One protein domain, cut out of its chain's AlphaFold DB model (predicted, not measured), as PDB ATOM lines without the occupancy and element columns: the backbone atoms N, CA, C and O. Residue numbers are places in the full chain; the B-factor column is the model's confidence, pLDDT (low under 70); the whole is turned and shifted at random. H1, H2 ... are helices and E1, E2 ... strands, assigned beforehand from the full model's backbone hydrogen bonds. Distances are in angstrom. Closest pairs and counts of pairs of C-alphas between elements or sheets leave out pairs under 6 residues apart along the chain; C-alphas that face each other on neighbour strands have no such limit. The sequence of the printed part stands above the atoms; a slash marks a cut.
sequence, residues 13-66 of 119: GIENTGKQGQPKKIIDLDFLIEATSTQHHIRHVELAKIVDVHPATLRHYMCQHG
ATOM      1  N   GLY A  13     255.412 253.237 264.889       83.75
ATOM      2  CA  GLY A  13     256.161 252.540 263.855       83.75
ATOM      3  C   GLY A  13     255.985 251.027 263.945       83.75
ATOM      4  O   GLY A  13     255.369 250.493 264.872       83.75
ATOM      5  N   ILE A  14     256.567 250.316 262.983       85.31
ATOM      6  CA  ILE A  14     256.585 248.852 262.950       85.31
ATOM      7  C   ILE A  14     258.035 248.360 263.008       85.31
ATOM      8  O   ILE A  14     258.874 248.773 262.214       85.31
ATOM      9  N   GLU A  15     258.313 247.436 263.926       83.94
ATOM     10  CA  GLU A  15     259.591 246.740 264.061       83.94
ATOM     11  C   GLU A  15     259.481 245.316 263.511       83.94
ATOM     12  O   GLU A  15     258.755 244.463 264.042       83.94
ATOM     13  N   ASN A  16     260.244 245.038 262.455       83.81
ATOM     14  CA  ASN A  16     260.351 243.702 261.889       83.81
ATOM     15  C   ASN A  16     261.441 242.919 262.626       83.81
ATOM     16  O   ASN A  16     262.629 243.089 262.375       83.81
ATOM     17  N   THR A  17     261.031 242.021 263.520       80.94
ATOM     18  CA  THR A  17     261.952 241.205 264.337       80.94
ATOM     19  C   THR A  17     262.559 240.010 263.590       80.94
ATOM     20  O   THR A  17     263.345 239.262 264.171       80.94
ATOM     21  N   GLY A  18     262.170 239.779 262.330       84.25
ATOM     22  CA  GLY A  18     262.596 238.622 261.529       84.25
ATOM     23  C   GLY A  18     262.011 237.277 261.984       84.25
ATOM     24  O   GLY A  18     262.336 236.239 261.416       84.25
ATOM     25  N   LYS A  19     261.145 237.280 263.006       84.50
ATOM     26  CA  LYS A  19     260.447 236.097 263.526       84.50
ATOM     27  C   LYS A  19     259.058 235.978 262.898       84.50
ATOM     28  O   LYS A  19     258.448 236.978 262.530       84.50
ATOM     29  N   GLN A  20     258.544 234.753 262.810       85.56
ATOM     30  CA  GLN A  20     257.184 234.502 262.336       85.56
ATOM     31  C   GLN A  20     256.158 235.042 263.349       85.56
ATOM     32  O   GLN A  20     256.268 234.770 264.543       85.56
ATOM     33  N   GLY A  21     255.167 235.803 262.876       84.69
ATOM     34  CA  GLY A  21     254.132 236.420 263.712       84.69
ATOM     35  C   GLY A  21     253.740 237.823 263.240       84.69
ATOM     36  O   GLY A  21     254.181 238.275 262.184       84.69
ATOM     37  N   GLN A  22     252.899 238.508 264.021       80.56
ATOM     38  CA  GLN A  22     252.538 239.902 263.755       80.56
ATOM     39  C   GLN A  22     253.728 240.827 264.080       80.56
ATOM     40  O   GLN A  22     254.325 240.674 265.151       80.56
ATOM     41  N   PRO A  23     254.071 241.786 263.199       84.81
ATOM     42  CA  PRO A  23     255.117 242.764 263.467       84.81
ATOM     43  C   PRO A  23     254.851 243.554 264.750       84.81
ATOM     44  O   PRO A  23     253.702 243.850 265.095       84.81
ATOM     45  N   LYS A  24     255.919 243.907 265.465       84.25
ATOM     46  CA  LYS A  24     255.804 244.614 266.741       84.25
ATOM     47  C   LYS A  24     255.546 246.097 266.474       84.25
ATOM     48  O   LYS A  24     256.261 246.710 265.691       84.25
ATOM     49  N   LYS A  25     254.545 246.679 267.139       86.06
ATOM     50  CA  LYS A  25     254.326 248.132 267.117       86.06
ATOM     51  C   LYS A  25     255.334 248.817 268.048       86.06
ATOM     52  O   LYS A  25     255.451 248.424 269.210       86.06
ATOM     53  N   ILE A  26     256.040 249.819 267.538       88.62
ATOM     54  CA  ILE A  26     256.851 250.765 268.314       88.62
ATOM     55  C   ILE A  26     256.016 252.020 268.516       88.62
ATOM     56  O   ILE A  26     255.310 252.434 267.602       88.62
ATOM     57  N   ILE A  27     256.094 252.611 269.702       89.88
ATOM     58  CA  ILE A  27     255.455 253.890 270.009       89.88
ATOM     59  C   ILE A  27     256.562 254.918 270.245       89.88
ATOM     60  O   ILE A  27     257.558 254.589 270.896       89.88
ATOM     61  N   ASP A  28     256.377 256.136 269.740       90.75
ATOM     62  CA  ASP A  28     257.274 257.258 270.022       90.75
ATOM     63  C   ASP A  28     257.384 257.498 271.540       90.75
ATOM     64  O   ASP A  28     256.396 257.774 272.230       90.75
ATOM     65  N   LEU A  29     258.600 257.335 272.066       89.94
ATOM     66  CA  LEU A  29     258.877 257.469 273.490       89.94
ATOM     67  C   LEU A  29     258.788 258.918 273.954       89.94
ATOM     68  O   LEU A  29     258.267 259.154 275.041       89.94
ATOM     69  N   ASP A  30     259.282 259.863 273.156       89.56
ATOM     70  CA  ASP A  30     259.354 261.269 273.551       89.56
ATOM     71  C   ASP A  30     257.940 261.837 273.665       89.56
ATOM     72  O   ASP A  30     257.583 262.460 274.671       89.56
ATOM     73  N   PHE A  31     257.085 261.493 272.696       90.44
ATOM     74  CA  PHE A  31     255.656 261.768 272.768       90.44
ATOM     75  C   PHE A  31     255.010 261.152 274.012       90.44
ATOM     76  O   PHE A  31     254.250 261.826 274.708       90.44
ATOM     77  N   LEU A  32     255.282 259.875 274.310       90.12
ATOM     78  CA  LEU A  32     254.698 259.225 275.482       90.12
ATOM     79  C   LEU A  32     255.153 259.877 276.784       90.12
ATOM     80  O   LEU A  32     254.320 260.068 277.666       90.12
ATOM     81  N   ILE A  33     256.431 260.217 276.927       90.00
ATOM     82  CA  ILE A  33     256.959 260.875 278.127       90.00
ATOM     83  C   ILE A  33     256.243 262.206 278.344       90.00
ATOM     84  O   ILE A  33     255.712 262.442 279.432       90.00
ATOM     85  N   GLU A  34     256.149 263.026 277.297       89.88
ATOM     86  CA  GLU A  34     255.467 264.314 277.367       89.88
ATOM     87  C   GLU A  34     253.978 264.131 277.677       89.88
ATOM     88  O   GLU A  34     253.486 264.646 278.675       89.88
ATOM     89  N   ALA A  35     253.259 263.298 276.920       88.56
ATOM     90  CA  ALA A  35     251.825 263.060 277.106       88.56
ATOM     91  C   ALA A  35     251.463 262.442 278.472       88.56
ATOM     92  O   ALA A  35     250.300 262.478 278.888       88.56
ATOM     93  N   THR A  36     252.439 261.847 279.162       87.69
ATOM     94  CA  THR A  36     252.278 261.246 280.493       87.69
ATOM     95  C   THR A  36     252.713 262.189 281.625       87.69
ATOM     96  O   THR A  36     252.487 261.877 282.798       87.69
ATOM     97  N   SER A  37     253.288 263.354 281.303       85.44
ATOM     98  CA  SER A  37     253.648 264.393 282.272       85.44
ATOM     99  C   SER A  37     252.442 264.829 283.109       85.44
ATOM    100  O   SER A  37     251.300 264.844 282.650       85.44
ATOM    101  N   THR A  38     252.692 265.244 284.353       80.50
ATOM    102  CA  THR A  38     251.654 265.671 285.310       80.50
ATOM    103  C   THR A  38     250.803 266.842 284.823       80.50
ATOM    104  O   THR A  38     249.702 267.037 285.330       80.50
ATOM    105  N   GLN A  39     251.329 267.623 283.876       81.25
ATOM    106  CA  GLN A  39     250.644 268.773 283.286       81.25
ATOM    107  C   GLN A  39     249.526 268.348 282.326       81.25
ATOM    108  O   GLN A  39     248.535 269.061 282.169       81.25
ATOM    109  N   HIS A  40     249.656 267.172 281.706       80.06
ATOM    110  CA  HIS A  40     248.712 266.673 280.715       80.06
ATOM    111  C   HIS A  40     247.732 265.702 281.373       80.06
ATOM    112  O   HIS A  40     248.060 264.582 281.760       80.06
ATOM    113  N   HIS A  41     246.469 266.112 281.480       80.94
ATOM    114  CA  HIS A  41     245.401 265.311 282.095       80.94
ATOM    115  C   HIS A  41     244.751 264.311 281.127       80.94
ATOM    116  O   HIS A  41     243.546 264.061 281.186       80.94
ATOM    117  N   ILE A  42     245.534 263.726 280.222       86.81
ATOM    118  CA  ILE A  42     245.039 262.764 279.230       86.81
ATOM    119  C   ILE A  42     244.708 261.463 279.960       86.81
ATOM    120  O   ILE A  42     245.456 261.055 280.844       86.81
ATOM    121  N   ARG A  43     243.630 260.747 279.634       87.19
ATOM    122  CA  ARG A  43     243.364 259.416 280.230       87.19
ATOM    123  C   ARG A  43     244.122 258.312 279.496       87.19
ATOM    124  O   ARG A  43     244.345 258.411 278.302       87.19
ATOM    125  N   HIS A  44     244.447 257.209 280.174       89.38
ATOM    126  CA  HIS A  44     245.164 256.076 279.556       89.38
ATOM    127  C   HIS A  44     244.462 255.538 278.299       89.38
ATOM    128  O   HIS A  44     245.091 255.255 277.288       89.38
ATOM    129  N   VAL A  45     243.131 255.441 278.353       92.31
ATOM    130  CA  VAL A  45     242.305 254.988 277.222       92.31
ATOM    131  C   VAL A  45     242.294 256.008 276.083       92.31
ATOM    132  O   VAL A  45     242.235 255.620 274.924       92.31
ATOM    133  N   GLU A  46     242.343 257.302 276.393       92.25
ATOM    134  CA  GLU A  46     242.417 258.360 275.378       92.25
ATOM    135  C   GLU A  46     243.791 258.364 274.712       92.25
ATOM    136  O   GLU A  46     243.863 258.372 273.490       92.25
ATOM    137  N   LEU A  47     244.862 258.235 275.497       92.25
ATOM    138  CA  LEU A  47     246.224 258.114 274.985       92.25
ATOM    139  C   LEU A  47     246.369 256.905 274.052       92.25
ATOM    140  O   LEU A  47     246.924 257.022 272.966       92.25
ATOM    141  N   ALA A  48     245.791 255.762 274.426       93.06
ATOM    142  CA  ALA A  48     245.777 254.566 273.588       93.06
ATOM    143  C   ALA A  48     245.052 254.784 272.248       93.06
ATOM    144  O   ALA A  48     245.495 254.270 271.227       93.06
ATOM    145  N   LYS A  49     243.969 255.573 272.239       92.88
ATOM    146  CA  LYS A  49     243.259 255.950 271.006       92.88
ATOM    147  C   LYS A  49     244.073 256.906 270.138       92.88
ATOM    148  O   LYS A  49     244.059 256.746 268.927       92.88
ATOM    149  N   ILE A  50     244.766 257.873 270.742       90.69
ATOM    150  CA  ILE A  50     245.623 258.831 270.022       90.69
ATOM    151  C   ILE A  50     246.760 258.097 269.302       90.69
ATOM    152  O   ILE A  50     247.065 258.400 268.157       90.69
ATOM    153  N   VAL A  51     247.343 257.101 269.968       89.56
ATOM    154  CA  VAL A  51     248.456 256.290 269.456       89.56
ATOM    155  C   VAL A  51     247.967 255.102 268.600       89.56
ATOM    156  O   VAL A  51     248.768 254.335 268.090       89.56
ATOM    157  N   ASP A  52     246.656 254.903 268.436       89.94
ATOM    158  CA  ASP A  52     246.074 253.760 267.707       89.94
ATOM    159  C   ASP A  52     246.600 252.374 268.163       89.94
ATOM    160  O   ASP A  52     247.006 251.484 267.399       89.94
ATOM    161  N   VAL A  53     246.608 252.168 269.480       90.81
ATOM    162  CA  VAL A  53     247.000 250.898 270.101       90.81
ATOM    163  C   VAL A  53     245.986 250.452 271.139       90.81
ATOM    164  O   VAL A  53     245.265 251.237 271.751       90.81
ATOM    165  N   HIS A  54     245.949 249.147 271.394       92.12
ATOM    166  CA  HIS A  54     245.133 248.628 272.479       92.12
ATOM    167  C   HIS A  54     245.670 249.131 273.842       92.12
ATOM    168  O   HIS A  54     246.887 249.105 274.058       92.12
ATOM    169  N   PRO A  55     244.813 249.515 274.811       93.25
ATOM    170  CA  PRO A  55     245.259 250.050 276.103       93.25
ATOM    171  C   PRO A  55     246.188 249.116 276.888       93.25
ATOM    172  O   PRO A  55     247.067 249.579 277.615       93.25
ATOM    173  N   ALA A  56     246.010 247.800 276.752       93.19
ATOM    174  CA  ALA A  56     246.902 246.822 277.374       93.19
ATOM    175  C   ALA A  56     248.307 246.840 276.748       93.19
ATOM    176  O   ALA A  56     249.292 246.757 277.477       93.19
ATOM    177  N   THR A  57     248.399 247.006 275.425       91.94
ATOM    178  CA  THR A  57     249.672 247.128 274.702       91.94
ATOM    179  C   THR A  57     250.402 248.394 275.119       91.94
ATOM    180  O   THR A  57     251.575 248.325 275.468       91.94
ATOM    181  N   LEU A  58     249.689 249.525 275.183       93.38
ATOM    182  CA  LEU A  58     250.252 250.781 275.676       93.38
ATOM    183  C   LEU A  58     250.789 250.629 277.104       93.38
ATOM    184  O   LEU A  58     251.918 251.013 277.382       93.38
ATOM    185  N   ARG A  59     250.007 250.018 278.004       92.38
ATOM    186  CA  ARG A  59     250.439 249.777 279.389       92.38
ATOM    187  C   ARG A  59     251.692 248.905 279.447       92.38
ATOM    188  O   ARG A  59     252.606 249.223 280.195       92.38
ATOM    189  N   HIS A  60     251.723 247.812 278.686       92.06
ATOM    190  CA  HIS A  60     252.886 246.931 278.631       92.06
ATOM    191  C   HIS A  60     254.130 247.691 278.162       92.06
ATOM    192  O   HIS A  60     255.161 247.620 278.820       92.06
ATOM    193  N   TYR A  61     253.996 248.473 277.091       92.56
ATOM    194  CA  TYR A  61     255.072 249.290 276.542       92.56
ATOM    195  C   TYR A  61     255.581 250.329 277.551       92.56
ATOM    196  O   TYR A  61     256.773 250.391 277.828       92.56
ATOM    197  N   MET A  62     254.678 251.081 278.187       92.62
ATOM    198  CA  MET A  62     255.033 252.041 279.238       92.62
ATOM    199  C   MET A  62     255.795 251.372 280.388       92.62
ATOM    200  O   MET A  62     256.842 251.867 280.791       92.62
ATOM    201  N   CYS A  63     255.338 250.206 280.863       92.81
ATOM    202  CA  CYS A  63     256.042 249.450 281.900       92.81
ATOM    203  C   CYS A  63     257.435 248.982 281.450       92.81
ATOM    204  O   CYS A  63     258.375 249.056 282.233       92.81
ATOM    205  N   GLN A  64     257.585 248.516 280.205       93.06
ATOM    206  CA  GLN A  64     258.886 248.101 279.661       93.06
ATOM    207  C   GLN A  64     259.893 249.253 279.604       93.06
ATOM    208  O   GLN A  64     261.087 249.025 279.781       93.06
ATOM    209  N   HIS A  65     259.411 250.476 279.384       91.62
ATOM    210  CA  HIS A  65     260.228 251.684 279.300       91.62
ATOM    211  C   HIS A  65     260.267 252.499 280.605       91.62
ATOM    212  O   HIS A  65     260.829 253.589 280.620       91.62
ATOM    213  N   GLY A  66     259.692 251.990 281.704       91.69
ATOM    214  CA  GLY A  66     259.677 252.681 283.001       91.69
ATOM    215  C   GLY A  66     258.867 253.983 283.018       91.69
ATOM    216  O   GLY A  66     259.092 254.837 283.871       91.69
TER     217      GLY A  66
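This is residues 13 to 66 of the 119 residues of an uncharacterized protein of Suillus luteus UH-Slu-Lm8-n1 (UniProt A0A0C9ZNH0). A small two-stranded hairpin, E1 and E2, makes one end of a rod, and three short helices gather loosely toward the other. H2 and H3 make a corner, with H1 near both, and residues 37 to 42 stick out. The printed part has 54 residues, with elements in the order E1, E2, H1, H2, H3; the sheet E1 - E2 is antiparallel and the class is mixed, helices and strands. It is only just compact, close to loose, with a radius of gyration of the C-alphas of 12.1 A, and spans 40 by 17 by 16 A.

Start at E1, residues 13 to 15, and its antiparallel neighbour E2, residues 24 to 27, a hairpin at 141 degrees; look for N 13 and O 26 at 2.8 A, within hydrogen-bond range. Go on to H1, residues 29 to 36, and H2, residues 44 to 50: close but not clearly touching, their closest C-alphas, of Ala 35 and Leu 47, are 7.8 A apart, at a steep tilt of 51 degrees, opposite ways. H3, residues 55 to 64, touches H2, about perpendicular at 77 degrees, with the C-alphas of Ala 48 and Pro 55 closest at 5.2 A. H1 and H3 are near each other, with 7 pairs of C-alphas within 10 A. The closest C-alphas of E2 and H3, of Ile 27 and Tyr 61, are 8.0 A apart. E1 is apart from H1, H2 and H3. In H1, H2 and H3 every O i to N i+4 pair is within hydrogen-bond range.

Find C-alpha 13 at (256.161, 252.540, 263.855), where E1 begins its 6.7 A; E2 covers 9.8 A. H1 measures 10.3 A, H2 9.9 A. H3 runs 14.2 A to C-alpha 64 at (258.886, 248.101, 279.661).

The farthest C-alphas, of Gln 20 and Gln 39, are 40.7 A apart. The printed part has no cut and no long link. No printed residue is under 70 in pLDDT.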